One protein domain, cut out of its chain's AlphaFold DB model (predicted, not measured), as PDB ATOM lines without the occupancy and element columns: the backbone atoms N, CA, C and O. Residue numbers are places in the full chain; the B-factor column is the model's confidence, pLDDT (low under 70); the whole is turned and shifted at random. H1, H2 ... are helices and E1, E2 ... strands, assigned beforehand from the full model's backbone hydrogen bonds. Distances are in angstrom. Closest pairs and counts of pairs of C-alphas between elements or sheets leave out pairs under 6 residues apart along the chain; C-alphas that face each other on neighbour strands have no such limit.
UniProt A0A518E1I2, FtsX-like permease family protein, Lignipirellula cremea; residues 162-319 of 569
ATOM      1  N   PHE A 162     357.338 195.146 303.450       90.62
ATOM      2  CA  PHE A 162     356.877 196.269 304.248       90.62
ATOM      3  C   PHE A 162     358.026 196.870 305.047       90.62
ATOM      4  O   PHE A 162     358.984 196.176 305.398       90.62
ATOM      5  N   ILE A 163     357.855 198.131 305.435       92.94
ATOM      6  CA  ILE A 163     358.738 198.824 306.365       92.94
ATOM      7  C   ILE A 163     357.919 199.608 307.404       92.94
ATOM      8  O   ILE A 163     356.867 200.161 307.080       92.94
ATOM      9  N   ILE A 164     358.357 199.624 308.664       94.00
ATOM     10  CA  ILE A 164     357.673 200.306 309.776       94.00
ATOM     11  C   ILE A 164     358.663 201.241 310.470       94.00
ATOM     12  O   ILE A 164     359.659 200.745 310.991       94.00
ATOM     13  N   PRO A 165     358.417 202.559 310.505       95.62
ATOM     14  CA  PRO A 165     359.315 203.507 311.147       95.62
ATOM     15  C   PRO A 165     359.130 203.486 312.668       95.62
ATOM     16  O   PRO A 165     358.021 203.272 313.175       95.62
ATOM     17  N   LEU A 166     360.229 203.721 313.383       95.31
ATOM     18  CA  LEU A 166     360.300 203.763 314.836       95.31
ATOM     19  C   LEU A 166     361.122 204.969 315.301       95.31
ATOM     20  O   LEU A 166     362.274 205.142 314.898       95.31
ATOM     21  N   CYS A 167     360.558 205.736 316.226       94.25
ATOM     22  CA  CYS A 167     361.279 206.710 317.037       94.25
ATOM     23  C   CYS A 167     361.378 206.194 318.470       94.25
ATOM     24  O   CYS A 167     360.384 205.774 319.065       94.25
ATOM     25  N   LEU A 168     362.593 206.178 319.012       92.19
ATOM     26  CA  LEU A 168     362.903 205.602 320.315       92.19
ATOM     27  C   LEU A 168     363.730 206.608 321.109       92.19
ATOM     28  O   LEU A 168     364.599 207.270 320.554       92.19
ATOM     29  N   GLY A 169     363.526 206.666 322.422       85.00
ATOM     30  CA  GLY A 169     364.405 207.442 323.303       85.00
ATOM     31  C   GLY A 169     363.793 207.783 324.642       85.00
ATOM     32  O   GLY A 169     364.486 207.731 325.656       85.00
ATOM     33  N   ASP A 170     362.482 207.964 324.662       91.00
ATOM     34  CA  ASP A 170     361.764 208.353 325.867       91.00
ATOM     35  C   ASP A 170     361.260 207.156 326.659       91.00
ATOM     36  O   ASP A 170     361.305 206.001 326.208       91.00
ATOM     37  N   TYR A 171     360.798 207.445 327.870       91.62
ATOM     38  CA  TYR A 171     360.334 206.445 328.812       91.62
ATOM     39  C   TYR A 171     359.009 206.826 329.463       91.62
ATOM     40  O   TYR A 171     358.633 207.988 329.572       91.62
ATOM     41  N   PHE A 172     358.298 205.811 329.935       91.75
ATOM     42  CA  PHE A 172     357.188 205.943 330.861       91.75
ATOM     43  C   PHE A 172     357.480 205.073 332.086       91.75
ATOM     44  O   PHE A 172     357.204 203.868 332.131       91.75
ATOM     45  N   GLY A 173     358.122 205.675 333.088       88.88
ATOM     46  CA  GLY A 173     358.782 204.916 334.149       88.88
ATOM     47  C   GLY A 173     359.907 204.060 333.568       88.88
ATOM     48  O   GLY A 173     360.796 204.583 332.919       88.88
ATOM     49  N   ASN A 174     359.851 202.739 333.751       88.31
ATOM     50  CA  ASN A 174     360.887 201.821 333.253       88.31
ATOM     51  C   ASN A 174     360.607 201.280 331.841       88.31
ATOM     52  O   ASN A 174     361.357 200.441 331.345       88.31
ATOM     53  N   PHE A 175     359.509 201.707 331.215       91.56
ATOM     54  CA  PHE A 175     359.078 201.211 329.912       91.56
ATOM     55  C   PHE A 175     359.467 202.179 328.809       91.56
ATOM     56  O   PHE A 175     359.346 203.389 328.977       91.56
ATOM     57  N   ARG A 176     359.915 201.646 327.676       92.88
ATOM     58  CA  ARG A 176     360.278 202.442 326.505       92.88
ATOM     59  C   ARG A 176     359.023 203.006 325.844       92.88
ATOM     60  O   ARG A 176     358.059 202.272 325.635       92.88
ATOM     61  N   VAL A 177     359.081 204.281 325.472       94.56
ATOM     62  CA  VAL A 177     358.117 204.914 324.569       94.56
ATOM     63  C   VAL A 177     358.623 204.782 323.134       94.56
ATOM     64  O   VAL A 177     359.786 205.073 322.846       94.56
ATOM     65  N   ILE A 178     357.751 204.293 322.255       95.31
ATOM     66  CA  ILE A 178     358.011 203.990 320.852       95.31
ATOM     67  C   ILE A 178     357.041 204.801 319.994       95.31
ATOM     68  O   ILE A 178     355.848 204.505 319.961       95.31
ATOM     69  N   GLY A 179     357.549 205.799 319.275       95.19
ATOM     70  CA  GLY A 179     356.800 206.487 318.226       95.19
ATOM     71  C   GLY A 179     356.731 205.622 316.973       95.19
ATOM     72  O   GLY A 179     357.769 205.236 316.440       95.19
ATOM     73  N   THR A 180     355.534 205.276 316.507       95.38
ATOM     74  CA  THR A 180     355.364 204.420 315.327       95.38
ATOM     75  C   THR A 180     354.025 204.651 314.626       95.38
ATOM     76  O   THR A 180     353.218 205.485 315.026       95.38
ATOM     77  N   THR A 181     353.791 203.910 313.547       93.81
ATOM     78  CA  THR A 181     352.552 203.960 312.766       93.81
ATOM     79  C   THR A 181     351.592 202.841 313.187       93.81
ATOM     80  O   THR A 181     352.030 201.812 313.714       93.81
ATOM     81  N   PRO A 182     350.285 202.957 312.880       92.88
ATOM     82  CA  PRO A 182     349.310 201.901 313.167       92.88
ATOM     83  C   PRO A 182     349.669 200.529 312.576       92.88
ATOM     84  O   PRO A 182     349.231 199.499 313.089       92.88
ATOM     85  N   ALA A 183     350.497 200.498 311.523       90.06
ATOM     86  CA  ALA A 183     350.964 199.274 310.880       90.06
ATOM     87  C   ALA A 183     351.793 198.363 311.805       90.06
ATOM     88  O   ALA A 183     351.857 197.162 311.545       90.06
ATOM     89  N   MET A 184     352.397 198.903 312.874       89.94
ATOM     90  CA  MET A 184     353.146 198.129 313.873       89.94
ATOM     91  C   MET A 184     352.272 197.096 314.591       89.94
ATOM     92  O   MET A 184     352.690 195.960 314.791       89.94
ATOM     93  N   LEU A 185     351.046 197.490 314.946       89.88
ATOM     94  CA  LEU A 185     350.103 196.694 315.742       89.88
ATOM     95  C   LEU A 185     348.841 196.322 314.943       89.88
ATOM     96  O   LEU A 185     347.794 196.035 315.519       89.88
ATOM     97  N   GLY A 186     348.914 196.410 313.612       83.88
ATOM     98  CA  GLY A 186     347.809 196.071 312.716       83.88
ATOM     99  C   GLY A 186     347.658 194.563 312.502       83.88
ATOM    100  O   GLY A 186     348.206 193.747 313.236       83.88
ATOM    101  N   ASP A 187     346.987 194.180 311.412       68.12
ATOM    102  CA  ASP A 187     346.675 192.777 311.075       68.12
ATOM    103  C   ASP A 187     347.884 191.922 310.645       68.12
ATOM    104  O   ASP A 187     347.716 190.848 310.048       68.12
ATOM    105  N   ARG A 188     349.104 192.396 310.907       75.44
ATOM    106  CA  ARG A 188     350.344 191.714 310.546       75.44
ATOM    107  C   ARG A 188     350.612 190.573 311.518       75.44
ATOM    108  O   ARG A 188     350.399 190.682 312.723       75.44
ATOM    109  N   VAL A 189     351.087 189.467 310.958       71.69
ATOM    110  CA  VAL A 189     351.468 188.280 311.717       71.69
ATOM    111  C   VAL A 189     352.844 188.525 312.333       71.69
ATOM    112  O   VAL A 189     353.809 188.751 311.604       71.69
ATOM    113  N   TYR A 190     352.919 188.511 313.663       72.94
ATOM    114  CA  TYR A 190     354.179 188.652 314.398       72.94
ATOM    115  C   TYR A 190     354.807 187.298 314.743       72.94
ATOM    116  O   TYR A 190     355.966 187.258 315.126       72.94
ATOM    117  N   ASP A 191     354.059 186.205 314.626       68.62
ATOM    118  CA  ASP A 191     354.575 184.843 314.734       68.62
ATOM    119  C   ASP A 191     354.205 184.108 313.449       68.62
ATOM    120  O   ASP A 191     353.060 183.702 313.256       68.62
ATOM    121  N   MET A 192     355.163 184.005 312.530       63.84
ATOM    122  CA  MET A 192     354.940 183.397 311.216       63.84
ATOM    123  C   MET A 192     354.771 181.874 311.280       63.84
ATOM    124  O   MET A 192     354.220 181.303 310.341       63.84
ATOM    125  N   GLU A 193     355.240 181.221 312.347       64.19
ATOM    126  CA  GLU A 193     355.090 179.774 312.516       64.19
ATOM    127  C   GLU A 193     353.669 179.430 312.972       64.19
ATOM    128  O   GLU A 193     353.055 178.506 312.440       64.19
ATOM    129  N   GLU A 194     353.119 180.213 313.905       66.31
ATOM    130  CA  GLU A 194     351.787 179.974 314.477       66.31
ATOM    131  C   GLU A 194     350.681 180.868 313.888       66.31
ATOM    132  O   GLU A 194     349.500 180.685 314.186       66.31
ATOM    133  N   GLY A 195     351.030 181.836 313.037       74.00
ATOM    134  CA  GLY A 195     350.085 182.754 312.399       74.00
ATOM    135  C   GLY A 195     349.489 183.812 313.335       74.00
ATOM    136  O   GLY A 195     348.434 184.371 313.024       74.00
ATOM    137  N   LYS A 196     350.124 184.093 314.482       80.38
ATOM    138  CA  LYS A 196     349.571 184.986 315.516       80.38
ATOM    139  C   LYS A 196     349.679 186.462 315.143       80.38
ATOM    140  O   LYS A 196     350.679 186.913 314.580       80.38
ATOM    141  N   LYS A 197     348.648 187.222 315.512       86.88
ATOM    142  CA  LYS A 197     348.523 188.672 315.309       86.88
ATOM    143  C   LYS A 197     348.347 189.377 316.646       86.88
ATOM    144  O   LYS A 197     347.920 188.753 317.614       86.88
ATOM    145  N   TYR A 198     348.664 190.669 316.695       89.00
ATOM    146  CA  TYR A 198     348.407 191.460 317.894       89.00
ATOM    147  C   TYR A 198     346.906 191.635 318.101       89.00
ATOM    148  O   TYR A 198     346.191 192.110 317.221       89.00
ATOM    149  N   GLU A 199     346.446 191.260 319.287       91.81
ATOM    150  CA  GLU A 199     345.069 191.445 319.723       91.81
ATOM    151  C   GLU A 199     345.015 192.481 320.844       91.81
ATOM    152  O   GLU A 199     346.002 192.734 321.538       91.81
ATOM    153  N   PHE A 200     343.847 193.087 321.030       94.38
ATOM    154  CA  PHE A 200     343.624 194.106 322.047       94.38
ATOM    155  C   PHE A 200     342.749 193.530 323.152       94.38
ATOM    156  O   PHE A 200     341.637 193.070 322.903       94.38
ATOM    157  N   SER A 201     343.241 193.582 324.388       95.62
ATOM    158  CA  SER A 201     342.446 193.225 325.565       95.62
ATOM    159  C   SER A 201     341.409 194.303 325.891       95.62
ATOM    160  O   SER A 201     340.342 194.002 326.426       95.62
ATOM    161  N   ALA A 202     341.708 195.558 325.545       95.69
ATOM    162  CA  ALA A 202     340.796 196.685 325.664       95.69
ATOM    163  C   ALA A 202     341.115 197.770 324.627       95.69
ATOM    164  O   ALA A 202     342.276 198.001 324.288       95.69
ATOM    165  N   GLY A 203     340.088 198.497 324.187       95.31
ATOM    166  CA  GLY A 203     340.240 199.654 323.303       95.31
ATOM    167  C   GLY A 203     340.532 199.280 321.850       95.31
ATOM    168  O   GLY A 203     339.971 198.315 321.331       95.31
ATOM    169  N   ARG A 204     341.361 200.084 321.178       94.62
ATOM    170  CA  ARG A 204     341.682 199.955 319.748       94.62
ATOM    171  C   ARG A 204     343.150 200.263 319.447       94.62
ATOM    172  O   ARG A 204     343.863 200.803 320.289       94.62
ATOM    173  N   ASN A 205     343.567 199.978 318.215       94.81
ATOM    174  CA  ASN A 205     344.866 200.395 317.689       94.81
ATOM    175  C   ASN A 205     344.958 201.931 317.505       94.81
ATOM    176  O   ASN A 205     343.940 202.638 317.495       94.81
ATOM    177  N   LEU A 206     346.189 202.423 317.343       91.94
ATOM    178  CA  LEU A 206     346.527 203.803 317.010       91.94
ATOM    179  C   LEU A 206     345.839 204.244 315.715       91.94
ATOM    180  O   LEU A 206     345.692 203.473 314.764       91.94
ATOM    181  N   GLN A 207     345.475 205.518 315.666       91.06
ATOM    182  CA  GLN A 207     345.185 206.229 314.427       91.06
ATOM    183  C   GLN A 207     346.318 207.222 314.175       91.06
ATOM    184  O   GLN A 207     346.890 207.741 315.130       91.06
ATOM    185  N   ILE A 208     346.646 207.479 312.903       84.19
ATOM    186  CA  ILE A 208     347.667 208.487 312.557       84.19
ATOM    187  C   ILE A 208     347.249 209.834 313.149       84.19
ATOM    188  O   ILE A 208     348.025 210.463 313.855       84.19
ATOM    189  N   TRP A 209     345.989 210.218 312.941       88.44
ATOM    190  CA  TRP A 209     345.389 211.405 313.532       88.44
ATOM    191  C   TRP A 209     343.937 211.118 313.918       88.44
ATOM    192  O   TRP A 209     343.197 210.523 313.128       88.44
ATOM    193  N   SER A 210     343.512 211.554 315.106       88.44
ATOM    194  CA  SER A 210     342.110 211.495 315.527       88.44
ATOM    195  C   SER A 210     341.561 212.878 315.861       88.44
ATOM    196  O   SER A 210     342.253 213.744 316.389       88.44
ATOM    197  N   LYS A 211     340.268 213.092 315.600       84.56
ATOM    198  CA  LYS A 211     339.608 214.376 315.889       84.56
ATOM    199  C   LYS A 211     339.572 214.704 317.388       84.56
ATOM    200  O   LYS A 211     339.482 215.870 317.757       84.56
ATOM    201  N   GLU A 212     339.598 213.680 318.236       85.12
ATOM    202  CA  GLU A 212     339.480 213.811 319.692       85.12
ATOM    203  C   GLU A 212     340.829 214.075 320.369       85.12
ATOM    204  O   GLU A 212     340.889 214.888 321.290       85.12
ATOM    205  N   ASN A 213     341.903 213.413 319.917       85.69
ATOM    206  CA  ASN A 213     343.207 213.437 320.590       85.69
ATOM    207  C   ASN A 213     344.358 213.930 319.688       85.69
ATOM    208  O   ASN A 213     345.503 213.988 320.135       85.69
ATOM    209  N   GLY A 214     344.079 214.293 318.433       87.50
ATOM    210  CA  GLY A 214     345.082 214.701 317.451       87.50
ATOM    211  C   GLY A 214     346.090 213.583 317.196       87.50
ATOM    212  O   GLY A 214     345.707 212.451 316.900       87.50
ATOM    213  N   TYR A 215     347.373 213.903 317.361       89.12
ATOM    214  CA  TYR A 215     348.489 212.954 317.284       89.12
ATOM    215  C   TYR A 215     348.856 212.319 318.644       89.12
ATOM    216  O   TYR A 215     349.759 211.488 318.716       89.12
ATOM    217  N   PHE A 216     348.178 212.681 319.740       92.06
ATOM    218  CA  PHE A 216     348.566 212.304 321.107       92.06
ATOM    219  C   PHE A 216     347.801 211.077 321.629       92.06
ATOM    220  O   PHE A 216     347.203 211.091 322.709       92.06
ATOM    221  N   GLU A 217     347.829 209.990 320.856       94.38
ATOM    222  CA  GLU A 217     347.280 208.682 321.239       94.38
ATOM    223  C   GLU A 217     348.383 207.693 321.628       94.38
ATOM    224  O   GLU A 217     349.487 207.730 321.080       94.38
ATOM    225  N   ALA A 218     348.062 206.787 322.552       96.62
ATOM    226  CA  ALA A 218     348.951 205.731 323.009       96.62
ATOM    227  C   ALA A 218     348.256 204.366 323.099       96.62
ATOM    228  O   ALA A 218     347.114 204.252 323.546       96.62
ATOM    229  N   VAL A 219     348.988 203.311 322.758       97.38
ATOM    230  CA  VAL A 219     348.640 201.913 323.011       97.38
ATOM    231  C   VAL A 219     349.673 201.318 323.961       97.38
ATOM    232  O   VAL A 219     350.878 201.416 323.733       97.38
ATOM    233  N   LEU A 220     349.204 200.693 325.037       97.38
ATOM    234  CA  LEU A 220     350.074 200.084 326.041       97.38
ATOM    235  C   LEU A 220     350.228 198.582 325.804       97.38
ATOM    236  O   LEU A 220     349.242 197.877 325.580       97.38
ATOM    237  N   GLY A 221     351.453 198.080 325.942       95.38
ATOM    238  CA  GLY A 221     351.704 196.651 326.091       95.38
ATOM    239  C   GLY A 221     351.044 196.078 327.353       95.38
ATOM    240  O   GLY A 221     350.809 196.791 328.340       95.38
ATOM    241  N   ALA A 222     350.751 194.776 327.340       93.38
ATOM    242  CA  ALA A 222     350.011 194.114 328.415       93.38
ATOM    243  C   ALA A 222     350.710 194.222 329.787       93.38
ATOM    244  O   ALA A 222     350.052 194.392 330.819       93.38
ATOM    245  N   ASN A 223     352.046 194.162 329.814       91.88
ATOM    246  CA  ASN A 223     352.819 194.265 331.053       91.88
ATOM    247  C   ASN A 223     352.872 195.709 331.558       91.88
ATOM    248  O   ASN A 223     352.753 195.926 332.764       91.88
ATOM    249  N   VAL A 224     352.954 196.690 330.653       94.56
ATOM    250  CA  VAL A 224     352.916 198.115 331.021       94.56
ATOM    251  C   VAL A 224     351.604 198.458 331.715       94.56
ATOM    252  O   VAL A 224     351.608 199.024 332.810       94.56
ATOM    253  N   ALA A 225     350.476 198.081 331.105       95.50
ATOM    254  CA  ALA A 225     349.156 198.359 331.657       95.50
ATOM    255  C   ALA A 225     348.962 197.699 333.030       95.50
ATOM    256  O   ALA A 225     348.442 198.331 333.951       95.50
ATOM    257  N   ARG A 226     349.441 196.459 333.198       92.50
ATOM    258  CA  ARG A 226     349.367 195.721 334.466       92.50
ATOM    259  C   ARG A 226     350.217 196.355 335.567       92.50
ATOM    260  O   ARG A 226     349.722 196.540 336.677       92.50
ATOM    261  N   GLU A 227     351.473 196.694 335.277       92.00
ATOM    262  CA  GLU A 227     352.406 197.240 336.272       92.00
ATOM    263  C   GLU A 227     352.034 198.670 336.677       92.00
ATOM    264  O   GLU A 227     351.972 198.992 337.865       92.00
ATOM    265  N   LYS A 228     351.724 199.523 335.694       94.25
ATOM    266  CA  LYS A 228     351.328 200.919 335.927       94.25
ATOM    267  C   LYS A 228     349.859 201.073 336.318       94.25
ATOM    268  O   LYS A 228     349.455 202.166 336.696       94.25
ATOM    269  N   LYS A 229     349.079 199.984 336.282       94.88
ATOM    270  CA  LYS A 229     347.633 199.942 336.570       94.88
ATOM    271  C   LYS A 229     346.821 200.911 335.699       94.88
ATOM    272  O   LYS A 229     345.828 201.469 336.163       94.88
ATOM    273  N   MET A 230     347.254 201.087 334.454       95.81
ATOM    274  CA  MET A 230     346.644 201.994 333.482       95.81
ATOM    275  C   MET A 230     345.443 201.341 332.800       95.81
ATOM    276  O   MET A 230     345.408 200.126 332.590       95.81
ATOM    277  N   LYS A 231     344.470 202.162 332.418       96.56
ATOM    278  CA  LYS A 231     343.265 201.781 331.680       96.56
ATOM    279  C   LYS A 231     343.114 202.635 330.426       96.56
ATOM    280  O   LYS A 231     343.710 203.701 330.295       96.56
ATOM    281  N   VAL A 232     342.280 202.167 329.502       96.69
ATOM    282  CA  VAL A 232     341.865 202.972 328.346       96.69
ATOM    283  C   VAL A 232     341.157 204.236 328.845       96.69
ATOM    284  O   VAL A 232     340.261 204.154 329.684       96.69
ATOM    285  N   GLY A 233     341.574 205.391 328.330       94.94
ATOM    286  CA  GLY A 233     341.134 206.728 328.727       94.94
ATOM    287  C   GLY A 233     342.102 207.465 329.659       94.94
ATOM    288  O   GLY A 233     342.008 208.687 329.768       94.94
ATOM    289  N   ASP A 234     343.045 206.762 330.296       96.19
ATOM    290  CA  ASP A 234     344.035 207.398 331.167       96.19
ATOM    291  C   ASP A 234     345.037 208.235 330.359       96.19
ATOM    292  O   ASP A 234     345.280 207.990 329.174       96.19
ATOM    293  N   ARG A 235     345.640 209.230 331.016       94.75
ATOM    294  CA  ARG A 235     346.650 210.118 330.428       94.75
ATOM    295  C   ARG A 235     347.995 209.945 331.111       94.75
ATOM    296  O   ARG A 235     348.049 209.756 332.325       94.75
ATOM    297  N   PHE A 236     349.075 210.056 330.347       93.31
ATOM    298  CA  PHE A 236     350.431 210.086 330.889       93.31
ATOM    299  C   PHE A 236     351.343 211.000 330.069       93.31
ATOM    300  O   PHE A 236     351.061 211.293 328.907       93.31
ATOM    301  N   SER A 237     352.449 211.414 330.684       90.50
ATOM    302  CA  SER A 237     353.510 212.188 330.038       90.50
ATOM    303  C   SER A 237     354.803 211.366 330.009       90.50
ATOM    304  O   SER A 237     355.222 210.884 331.068       90.50
ATOM    305  N   PRO A 238     355.423 211.173 328.832       90.19
ATOM    306  CA  PRO A 238     356.750 210.575 328.712       90.19
ATOM    307  C   PRO A 238     357.838 211.407 329.404       90.19
ATOM    308  O   PRO A 238     357.704 212.622 329.542       90.19
ATOM    309  N   THR A 239     358.934 210.765 329.804       87.06
ATOM    310  CA  THR A 239     360.165 211.417 330.272       87.06
ATOM    311  C   THR A 239     361.250 211.352 329.206       87.06
ATOM    312  O   THR A 239     361.433 210.320 328.552       87.06
ATOM    313  N   HIS A 240     361.979 212.457 329.050       83.94
ATOM    314  CA  HIS A 240     362.958 212.617 327.984       83.94
ATOM    315  C   HIS A 240     364.221 211.793 328.233       83.94
ATOM    316  O   HIS A 240     364.906 212.011 329.238       83.94
ATOM    317  N   GLY A 241     364.559 210.891 327.307       73.56
ATOM    318  CA  GLY A 241     365.862 210.211 327.226       73.56
ATOM    319  C   GLY A 241     366.245 209.259 328.376       73.56
ATOM    320  O   GLY A 241     367.149 208.433 328.206       73.56
ATOM    321  N   ASP A 242     365.583 209.349 329.531       76.44
ATOM    322  CA  ASP A 242     365.859 208.584 330.746       76.44
ATOM    323  C   ASP A 242     364.576 208.386 331.587       76.44
ATOM    324  O   ASP A 242     363.716 209.279 331.607       76.44
ATOM    325  N   PRO A 243     364.420 207.252 332.299       75.06
ATOM    326  CA  PRO A 243     363.333 207.042 333.260       75.06
ATOM    327  C   PRO A 243     363.182 208.148 334.317       75.06
ATOM    328  O   PRO A 243     362.065 208.430 334.744       75.06
ATOM    329  N   GLU A 244     364.288 208.774 334.730       77.19
ATOM    330  CA  GLU A 244     364.317 209.895 335.684       77.19
ATOM    331  C   GLU A 244     364.460 211.262 334.988       77.19
ATOM    332  O   GLU A 244     364.684 212.291 335.631       77.19
ATOM    333  N   GLY A 245     364.339 211.286 333.657       71.31
ATOM    334  CA  GLY A 245     364.417 212.488 332.842       71.31
ATOM    335  C   GLY A 245     363.294 213.488 333.129       71.31
ATOM    336  O   GLY A 245     362.300 213.198 333.799       71.31
ATOM    337  N   LYS A 246     363.429 214.702 332.584       73.69
ATOM    338  CA  LYS A 246     362.346 215.694 332.652       73.69
ATOM    339  C   LYS A 246     361.129 215.170 331.888       73.69
ATOM    340  O   LYS A 246     361.270 214.682 330.771       73.69
ATOM    341  N   GLY A 247     359.951 215.280 332.497       72.75
ATOM    342  CA  GLY A 247     358.692 214.972 331.827       72.75
ATOM    343  C   GLY A 247     358.425 215.960 330.694       72.75
ATOM    344  O   GLY A 247     358.621 217.163 330.873       72.75
ATOM    345  N   HIS A 248     357.962 215.447 329.561       73.12
ATOM    346  CA  HIS A 248     357.361 216.258 328.511       73.12
ATOM    347  C   HIS A 248     356.068 216.907 329.035       73.12
ATOM    348  O   HIS A 248     355.372 216.337 329.881       73.12
ATOM    349  N   GLY A 249     355.766 218.128 328.584       64.06
ATOM    350  CA  GLY A 249     354.545 218.842 328.985       64.06
ATOM    351  C   GLY A 249     353.289 218.256 328.335       64.06
ATOM    352  O   GLY A 249     352.178 218.401 328.847       64.06
ATOM    353  N   GLU A 250     353.479 217.559 327.218       77.69
ATOM    354  CA  GLU A 250     352.462 216.895 326.424       77.69
ATOM    355  C   GLU A 250     351.928 215.640 327.130       77.69
ATOM    356  O   GLU A 250     352.655 214.896 327.797       77.69
ATOM    357  N   GLN A 251     350.625 215.387 326.981       86.56
ATOM    358  CA  GLN A 251     349.950 214.231 327.568       86.56
ATOM    359  C   GLN A 251     349.348 213.351 326.480       86.56
ATOM    360  O   GLN A 251     348.505 213.806 325.706       86.56
ATOM    361  N   PHE A 252     349.714 212.073 326.488       92.88
ATOM    362  CA  PHE A 252     349.151 211.062 325.601       92.88
ATOM    363  C   PHE A 252     347.965 210.370 326.260       92.88
ATOM    364  O   PHE A 252     347.996 210.071 327.456       92.88
ATOM    365  N   VAL A 253     346.925 210.101 325.471       95.38
ATOM    366  CA  VAL A 253     345.726 209.377 325.906       95.38
ATOM    367  C   VAL A 253     345.854 207.906 325.546       95.38
ATOM    368  O   VAL A 253     346.078 207.563 324.387       95.38
ATOM    369  N   VAL A 254     345.655 207.025 326.521       97.12
ATOM    370  CA  VAL A 254     345.634 205.580 326.291       97.12
ATOM    371  C   VAL A 254     344.347 205.200 325.557       97.12
ATOM    372  O   VAL A 254     343.264 205.260 326.131       97.12
ATOM    373  N   VAL A 255     344.450 204.774 324.299       96.81
ATOM    374  CA  VAL A 255     343.307 204.361 323.460       96.81
ATOM    375  C   VAL A 255     343.173 202.845 323.325       96.81
ATOM    376  O   VAL A 255     342.113 202.353 322.933       96.81
ATOM    377  N   GLY A 256     344.215 202.094 323.691       96.94
ATOM    378  CA  GLY A 256     344.220 200.637 323.620       96.94
ATOM    379  C   GLY A 256     345.233 199.982 324.547       96.94
ATOM    380  O   GLY A 256     346.235 200.582 324.935       96.94
ATOM    381  N   ILE A 257     344.955 198.730 324.899       97.44
ATOM    382  CA  ILE A 257     345.840 197.855 325.666       97.44
ATOM    383  C   ILE A 257     345.940 196.526 324.921       97.44
ATOM    384  O   ILE A 257     344.920 195.893 324.631       97.44
ATOM    385  N   LEU A 258     347.165 196.099 324.623       95.31
ATOM    386  CA  LEU A 258     347.420 194.818 323.970       95.31
ATOM    387  C   LEU A 258     347.010 193.647 324.873       95.31
ATOM    388  O   LEU A 258     347.069 193.720 326.104       95.31
ATOM    389  N   ALA A 259     346.551 192.560 324.262       92.81
ATOM    390  CA  ALA A 259     346.509 191.258 324.909       92.81
ATOM    391  C   ALA A 259     347.947 190.719 325.050       92.81
ATOM    392  O   ALA A 259     348.780 191.039 324.201       92.81
ATOM    393  N   PRO A 260     348.261 189.924 326.094       88.88
ATOM    394  CA  PRO A 260     349.608 189.385 326.285       88.88
ATOM    395  C   PRO A 260     350.077 188.597 325.057       88.88
ATOM    396  O   PRO A 260     349.450 187.600 324.696       88.88
ATOM    397  N   SER A 261     351.169 189.036 324.428       82.81
ATOM    398  CA  SER A 261     351.708 188.403 323.217       82.81
ATOM    399  C   SER A 261     352.922 187.505 323.469       82.81
ATOM    400  O   SER A 261     353.275 186.727 322.584       82.81
ATOM    401  N   GLY A 262     353.564 187.597 324.640       78.00
ATOM    402  CA  GLY A 262     354.792 186.862 324.979       78.00
ATOM    403  C   GLY A 262     356.037 187.386 324.253       78.00
ATOM    404  O   GLY A 262     357.035 186.677 324.109       78.00
ATOM    405  N   THR A 263     355.960 188.624 323.756       81.88
ATOM    406  CA  THR A 263     357.025 189.282 322.991       81.88
ATOM    407  C   THR A 263     357.500 190.538 323.725       81.88
ATOM    408  O   THR A 263     356.797 191.047 324.605       81.88
ATOM    409  N   PRO A 264     358.657 191.114 323.347       85.44
ATOM    410  CA  PRO A 264     359.125 192.370 323.936       85.44
ATOM    411  C   PRO A 264     358.111 193.528 323.854       85.44
ATOM    412  O   PRO A 264     358.144 194.429 324.694       85.44
ATOM    413  N   ASN A 265     357.169 193.480 322.904       90.12
ATOM    414  CA  ASN A 265     356.130 194.498 322.721       90.12
ATOM    415  C   ASN A 265     355.143 194.575 323.896       90.12
ATOM    416  O   ASN A 265     354.561 195.635 324.122       90.12
ATOM    417  N   ASP A 266     355.025 193.531 324.727       90.00
ATOM    418  CA  ASP A 266     354.240 193.589 325.968       90.00
ATOM    419  C   ASP A 266     354.780 194.627 326.968       90.00
ATOM    420  O   ASP A 266     354.052 195.070 327.862       90.00
ATOM    421  N   ARG A 267     356.047 195.033 326.815       90.69
ATOM    422  CA  ARG A 267     356.740 196.042 327.632       90.69
ATOM    423  C   ARG A 267     356.914 197.386 326.905       90.69
ATOM    424  O   ARG A 267     357.607 198.261 327.419       90.69
ATOM    425  N   GLY A 268     356.308 197.549 325.728       93.31
ATOM    426  CA  GLY A 268     356.355 198.779 324.939       93.31
ATOM    427  C   GLY A 268     355.188 199.726 325.228       93.31
ATOM    428  O   GLY A 268     354.068 199.296 325.516       93.31
ATOM    429  N   VAL A 269     355.449 201.029 325.129       96.38
ATOM    430  CA  VAL A 269     354.430 202.084 325.074       96.38
ATOM    431  C   VAL A 269     354.439 202.670 323.673       96.38
ATOM    432  O   VAL A 269     355.356 203.400 323.318       96.38
ATOM    433  N   PHE A 270     353.436 202.345 322.868       96.56
ATOM    434  CA  PHE A 270     353.372 202.769 321.474       96.56
ATOM    435  C   PHE A 270     352.593 204.070 321.368       96.56
ATOM    436  O   PHE A 270     351.449 204.126 321.804       96.56
ATOM    437  N   ILE A 271     353.188 205.101 320.783       95.56
ATOM    438  CA  ILE A 271     352.533 206.381 320.500       95.56
ATOM    439  C   ILE A 271     352.582 206.680 319.004       95.56
ATOM    440  O   ILE A 271     353.371 206.073 318.276       95.56
ATOM    441  N   SER A 272     351.743 207.607 318.539       93.50
ATOM    442  CA  SER A 272     351.801 208.048 317.141       93.50
ATOM    443  C   SER A 272     353.176 208.638 316.809       93.50
ATOM    444  O   SER A 272     353.759 209.365 317.619       93.50
ATOM    445  N   LEU A 273     353.693 208.330 315.619       92.94
ATOM    446  CA  LEU A 273     354.992 208.804 315.143       92.94
ATOM    447  C   LEU A 273     355.061 210.335 315.135       92.94
ATOM    448  O   LEU A 273     356.013 210.918 315.647       92.94
ATOM    449  N   GLU A 274     354.028 210.990 314.612       89.56
ATOM    450  CA  GLU A 274     353.933 212.448 314.568       89.56
ATOM    451  C   GLU A 274     353.839 213.035 315.979       89.56
ATOM    452  O   GLU A 274     354.478 214.043 316.272       89.56
ATOM    453  N   GLY A 275     353.100 212.369 316.871       90.00
ATOM    454  CA  GLY A 275     352.998 212.759 318.276       90.00
ATOM    455  C   GLY A 275     354.357 212.735 318.972       90.00
ATOM    456  O   GLY A 275     354.648 213.633 319.756       90.00
ATOM    457  N   PHE A 276     355.208 211.761 318.637       91.50
ATOM    458  CA  PHE A 276     356.580 211.691 319.136       91.50
ATOM    459  C   PHE A 276     357.435 212.862 318.630       91.50
ATOM    460  O   PHE A 276     358.090 213.530 319.421       91.50
ATOM    461  N   LEU A 277     357.409 213.143 317.326       89.50
ATOM    462  CA  LEU A 277     358.243 214.186 316.705       89.50
ATOM    463  C   LEU A 277     357.841 215.617 317.103       89.50
ATOM    464  O   LEU A 277     358.670 216.528 317.064       89.50
ATOM    465  N   LEU A 278     356.570 215.817 317.468       87.31
ATOM    466  CA  LEU A 278     356.041 217.095 317.951       87.31
ATOM    467  C   LEU A 278     356.457 217.418 319.392       87.31
ATOM    468  O   LEU A 278     356.351 218.578 319.794       87.31
ATOM    469  N   MET A 279     356.923 216.430 320.163       85.00
ATOM    470  CA  MET A 279     357.455 216.673 321.503       85.00
ATOM    471  C   MET A 279     358.720 217.539 321.435       85.00
ATOM    472  O   MET A 279     359.530 217.442 320.509       85.00
ATOM    473  N   GLU A 280     358.907 218.391 322.445       79.25
ATOM    474  CA  GLU A 280     360.066 219.282 322.515       79.25
ATOM    475  C   GLU A 280     361.389 218.493 322.431       79.25
ATOM    476  O   GLU A 280     361.612 217.549 323.187       79.25
ATOM    477  N   GLY A 281     362.272 218.886 321.508       79.12
ATOM    478  CA  GLY A 281     363.589 218.266 321.321       79.12
ATOM    479  C   GLY A 281     363.631 217.040 320.401       79.12
ATOM    480  O   GLY A 281     364.713 216.493 320.206       79.12
ATOM    481  N   HIS A 282     362.503 216.630 319.809       83.06
ATOM    482  CA  HIS A 282     362.417 215.413 318.981       83.06
ATOM    483  C   HIS A 282     362.318 215.645 317.470       83.06
ATOM    484  O   HIS A 282     362.290 214.688 316.699       83.06
ATOM    485  N   SER A 283     362.305 216.898 317.023       83.88
ATOM    486  CA  SER A 283     362.367 217.258 315.603       83.88
ATOM    487  C   SER A 283     363.652 218.006 315.269       83.88
ATOM    488  O   SER A 283     364.194 218.769 316.076       83.88
ATOM    489  N   LYS A 284     364.148 217.782 314.049       83.62
ATOM    490  CA  LYS A 284     365.374 218.408 313.566       83.62
ATOM    491  C   LYS A 284     365.151 219.920 313.414       83.62
ATOM    492  O   LYS A 284     364.236 220.326 312.692       83.62
ATOM    493  N   PRO A 285     365.964 220.772 314.064       76.69
ATOM    494  CA  PRO A 285     365.863 222.214 313.886       76.69
ATOM    495  C   PRO A 285     366.219 222.593 312.444       76.69
ATOM    496  O   PRO A 285     367.162 222.057 311.861       76.69
ATOM    497  N   LEU A 286     365.485 223.548 311.874       75.81
ATOM    498  CA  LEU A 286     365.857 224.144 310.590       75.81
ATOM    499  C   LEU A 286     366.981 225.156 310.816       75.81
ATOM    500  O   LEU A 286     366.961 225.897 311.799       75.81
ATOM    501  N   GLU A 287     367.947 225.225 309.900       65.06
ATOM    502  CA  GLU A 287     369.059 226.174 310.015       65.06
ATOM    503  C   GLU A 287     368.548 227.614 310.217       65.06
ATOM    504  O   GLU A 287     367.789 228.156 309.410       65.06
ATOM    505  N   GLY A 288     368.940 228.228 311.337       56.69
ATOM    506  CA  GLY A 288     368.575 229.605 311.682       56.69
ATOM    507  C   GLY A 288     367.132 229.826 312.160       56.69
ATOM    508  O   GLY A 288     366.747 230.982 312.340       56.69
ATOM    509  N   LYS A 289     366.328 228.776 312.389       58.56
ATOM    510  CA  LYS A 289     364.957 228.886 312.924       58.56
ATOM    511  C   LYS A 289     364.724 227.925 314.092       58.56
ATOM    512  O   LYS A 289     365.266 226.826 314.125       58.56
ATOM    513  N   ALA A 290     363.900 228.347 315.052       54.16
ATOM    514  CA  ALA A 290     363.472 227.482 316.148       54.16
ATOM    515  C   ALA A 290     362.648 226.297 315.617       54.16
ATOM    516  O   ALA A 290     361.911 226.427 314.635       54.16
ATOM    517  N   THR A 291     362.792 225.143 316.266       56.47
ATOM    518  CA  THR A 291     362.008 223.939 315.989       56.47
ATOM    519  C   THR A 291     360.523 224.215 316.214       56.47
ATOM    520  O   THR A 291     360.157 224.904 317.167       56.47
ATOM    521  N   ARG A 292     359.655 223.693 315.340       57.69
ATOM    522  CA  ARG A 292     358.208 223.883 315.470       57.69
ATOM    523  C   ARG A 292     357.701 223.020 316.627       57.69
ATOM    524  O   ARG A 292     357.778 221.799 316.552       57.69
ATOM    525  N   THR A 293     357.222 223.651 317.695       56.06
ATOM    526  CA  THR A 293     356.676 222.953 318.872       56.06
ATOM    527  C   THR A 293     355.155 222.819 318.775       56.06
ATOM    528  O   THR A 293     354.521 223.457 317.932       56.06
ATOM    529  N   VAL A 294     354.547 222.027 319.668       57.25
ATOM    530  CA  VAL A 294     353.080 221.909 319.830       57.25
ATOM    531  C   VAL A 294     352.387 223.276 319.934       57.25
ATOM    532  O   VAL A 294     351.249 223.418 319.497       57.25
ATOM    533  N   ALA A 295     353.071 224.295 320.468       52.03
ATOM    534  CA  ALA A 295     352.541 225.652 320.599       52.03
ATOM    535  C   ALA A 295     352.467 226.433 319.267       52.03
ATOM    536  O   ALA A 295     351.660 227.354 319.155       52.03
ATOM    537  N   ASP A 296     353.265 226.052 318.262       51.62
ATOM    538  CA  ASP A 296     353.428 226.766 316.980       51.62
ATOM    539  C   ASP A 296     352.872 225.985 315.767       51.62
ATOM    540  O   ASP A 296     352.882 226.460 314.619       51.62
ATOM    541  N   ALA A 297     352.444 224.741 315.981       54.84
ATOM    542  CA  ALA A 297     351.943 223.853 314.941       54.84
ATOM    543  C   ALA A 297     350.413 223.904 314.858       54.84
ATOM    544  O   ALA A 297     349.712 223.766 315.857       54.84
ATOM    545  N   ASP A 298     349.887 224.040 313.639       61.12
ATOM    546  CA  ASP A 298     348.523 223.594 313.377       61.12
ATOM    547  C   ASP A 298     348.520 222.072 313.560       61.12
ATOM    548  O   ASP A 298     349.068 221.347 312.733       61.12
ATOM    549  N   LEU A 299     347.952 221.595 314.672       65.25
ATOM    550  CA  LEU A 299     347.923 220.176 315.062       65.25
ATOM    551  C   LEU A 299     347.116 219.289 314.095       65.25
ATOM    552  O   LEU A 299     346.911 218.104 314.368       65.25
ATOM    553  N   SER A 300     346.618 219.853 312.993       65.75
ATOM    554  CA  SER A 300     346.027 219.116 311.878       65.75
ATOM    555  C   SER A 300     347.032 218.722 310.789       65.75
ATOM    556  O   SER A 300     346.711 217.857 309.976       65.75
ATOM    557  N   LEU A 301     348.234 219.315 310.771       71.75
ATOM    558  CA  LEU A 301     349.256 219.056 309.757       71.75
ATOM    559  C   LEU A 301     350.511 218.432 310.379       71.75
ATOM    560  O   LEU A 301     350.977 218.889 311.428       71.75
ATOM    561  N   PRO A 302     351.105 217.420 309.729       77.19
ATOM    562  CA  PRO A 302     352.322 216.809 310.229       77.19
ATOM    563  C   PRO A 302     353.532 217.727 309.978       77.19
ATOM    564  O   PRO A 302     353.489 218.639 309.147       77.19
ATOM    565  N   LEU A 303     354.638 217.490 310.689       82.12
ATOM    566  CA  LEU A 303     355.864 218.281 310.511       82.12
ATOM    567  C   LEU A 303     356.407 218.165 309.073       82.12
ATOM    568  O   LEU A 303     356.256 217.105 308.461       82.12
ATOM    569  N   PRO A 304     357.075 219.198 308.528       85.50
ATOM    570  CA  PRO A 304     357.761 219.087 307.242       85.50
ATOM    571  C   PRO A 304     358.803 217.964 307.251       85.50
ATOM    572  O   PRO A 304     359.435 217.726 308.283       85.50
ATOM    573  N   LEU A 305     359.005 217.296 306.112       86.81
ATOM    574  CA  LEU A 305     359.913 216.144 305.992       86.81
ATOM    575  C   LEU A 305     361.334 216.443 306.474       86.81
ATOM    576  O   LEU A 305     361.957 215.603 307.115       86.81
ATOM    577  N   GLU A 306     361.817 217.658 306.234       86.88
ATOM    578  CA  GLU A 306     363.162 218.102 306.593       86.88
ATOM    579  C   GLU A 306     363.382 218.167 308.113       86.88
ATOM    580  O   GLU A 306     364.522 218.164 308.574       86.88
ATOM    581  N   GLN A 307     362.296 218.219 308.893       87.62
ATOM    582  CA  GLN A 307     362.325 218.202 310.355       87.62
ATOM    583  C   GLN A 307     362.133 216.795 310.945       87.62
ATOM    584  O   GLN A 307     362.262 216.625 312.160       87.62
ATOM    585  N   ARG A 308     361.803 215.792 310.119       91.12
ATOM    586  CA  ARG A 308     361.523 214.425 310.572       91.12
ATOM    587  C   ARG A 308     362.773 213.556 310.486       91.12
ATOM    588  O   ARG A 308     363.363 213.375 309.421       91.12
ATOM    589  N   GLU A 309     363.113 212.931 311.601       92.44
ATOM    590  CA  GLU A 309     364.145 211.901 311.675       92.44
ATOM    591  C   GLU A 309     363.599 210.714 312.469       92.44
ATOM    592  O   GLU A 309     362.827 210.893 313.409       92.44
ATOM    593  N   ILE A 310     363.965 209.498 312.073       94.56
ATOM    594  CA  ILE A 310     363.547 208.271 312.757       94.56
ATOM    595  C   ILE A 310     364.766 207.553 313.310       94.56
ATOM    596  O   ILE A 310     365.845 207.594 312.726       94.56
ATOM    597  N   THR A 311     364.605 206.856 314.425       94.50
ATOM    598  CA  THR A 311     365.712 206.122 315.046       94.50
ATOM    599  C   THR A 311     366.026 204.838 314.283       94.50
ATOM    600  O   THR A 311     367.186 204.478 314.094       94.50
ATOM    601  N   ALA A 312     364.986 204.120 313.859       95.62
ATOM    602  CA  ALA A 312     365.119 202.865 313.136       95.62
ATOM    603  C   ALA A 312     363.858 202.562 312.322       95.62
ATOM    604  O   ALA A 312     362.810 203.177 312.510       95.62
ATOM    605  N   ALA A 313     363.939 201.564 311.449       95.06
ATOM    606  CA  ALA A 313     362.795 201.018 310.750       95.06
ATOM    607  C   ALA A 313     362.855 199.486 310.692       95.06
ATOM    608  O   ALA A 313     363.893 198.895 310.393       95.06
ATOM    609  N   LEU A 314     361.726 198.839 310.970       93.56
ATOM    610  CA  LEU A 314     361.565 197.390 310.882       93.56
ATOM    611  C   LEU A 314     361.236 197.011 309.445       93.56
ATOM    612  O   LEU A 314     360.241 197.493 308.904       93.56
ATOM    613  N   LEU A 315     362.037 196.140 308.843       92.31
ATOM    614  CA  LEU A 315     361.954 195.798 307.428       92.31
ATOM    615  C   LEU A 315     361.712 194.301 307.241       92.31
ATOM    616  O   LEU A 315     362.431 193.454 307.784       92.31
ATOM    617  N   ARG A 316     360.705 193.975 306.427       90.31
ATOM    618  CA  ARG A 316     360.492 192.625 305.907       90.31
ATOM    619  C   ARG A 316     360.882 192.572 304.441       90.31
ATOM    620  O   ARG A 316     360.345 193.313 303.623       90.31
ATOM    621  N   THR A 317     361.774 191.649 304.122       89.94
ATOM    622  CA  THR A 317     362.252 191.384 302.765       89.94
ATOM    623  C   THR A 317     362.276 189.884 302.481       89.94
ATOM    624  O   THR A 317     362.321 189.071 303.414       89.94
ATOM    625  N   ASP A 318     362.264 189.508 301.205       87.62
ATOM    626  CA  ASP A 318     362.377 188.113 300.804       87.62
ATOM    627  C   ASP A 318     363.768 187.546 301.134       87.62
ATOM    628  O   ASP A 318     364.786 188.184 300.845       87.62
ATOM    629  N   PRO A 319     363.860 186.314 301.677       84.31
ATOM    630  CA  PRO A 319     365.140 185.697 302.035       84.31
ATOM    631  C   PRO A 319     366.152 185.606 300.883       84.31
ATOM    632  O   PRO A 319     367.352 185.540 301.133       84.31
TER     633      PRO A 319
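This is residues 162 to 319 of the 569 residues of the protein "FtsX-like permease family protein" of Lignipirellula cremea (UniProt A0A518E1I2). One strongly twisted sheet of seven strands makes the core, with the short helix H2 over one face and the short helix H4 over the opposite face. Long loops lie round it: residues 278 to 311 make one end of the longest axis, and the turn at Glu 194, beyond E3, makes the other. The printed part has 158 residues in the order E1 E2 H1 E3 E4 E5 H2 E6 H3 E7 H4 E8; the class is mixed, helices and strands, with under half of the residues in named elements. The sheet is mixed, in the order E4 E6 E5 E7 E2 E1 E8. The whole is compact, with a radius of gyration of the C-alphas of 15.6 A and spans of 52 by 40 by 31 A.

Start at E1, residues 162 to 172, which bends by 72 degrees at residue 169. It forms an antiparallel hairpin with E2, residues 175 to 180 (N 167 to O 179, 2.8 A). Its residues 162 to 166 pair antiparallel with edge strand E8, residues 312 to 316 (N 166 to O 312, 2.8 A). H1, residues 182 to 185, stands at the sheet's level, at a height of 3.0 A. E3, residues 189 to 191, pairs with no named strand, but is antiparallel to residues 196 to 197. Edge strand E4, residues 200 to 203, is antiparallel to E6, residues 252 to 258 (N 257 to O 202, 2.8 A). E5, residues 217 to 220, is parallel to E6 (N 218 to O 253, 2.8 A). H2, residues 222 to 228, makes E5, H2, E6 a strand-helix-strand unit, two parallel neighbour strands with a helix between, its crossover right-handed. H2 has a height over the sheet of 7.2 A and lies only just over E7, residues 268 to 272, with 3 C-alphas falling on it. H3, residues 264 to 267, only grazes the sheet with residues 265 to 267 and touches H2, the closest C-alphas being those of Ala 222 and Asp 266, 4.9 A apart. E7 is antiparallel to E5 (N 219 to O 270, 2.8 A) and parallel to E2 (N 271 to O 178, 2.8 A). H4, residues 273 to 277, lies over E2 at a height over the sheet of 6.7 A, on the opposite face from H2. E7, H4, E8 form a split strand-helix-strand unit, with E2 and E1 between its strands, its crossover right-handed. In H2 and H4 every O i to N i+4 pair is within hydrogen-bond range; H1 and H3 are too short for one.

Find C-alpha 162 at (356.877, 196.269, 304.248); from there E1 runs 28.3 A to C-alpha 172. E6 measures 16.4 A, E2 15.4 A, and H2 10.2 A from C-alpha 222 at (350.011, 194.114, 328.415). E8 runs 13.4 A to C-alpha 316 at (360.492, 192.625, 305.907).

The C-alphas farthest apart are those of Glu 194 and Gly 288, 52.5 A. The printed part has no cut; its long links are E4 to E5, H2 to E6 and H4 to E8. Look for pLDDT under 70 at residues 187, 191 to 194, 249 and 287 to 300.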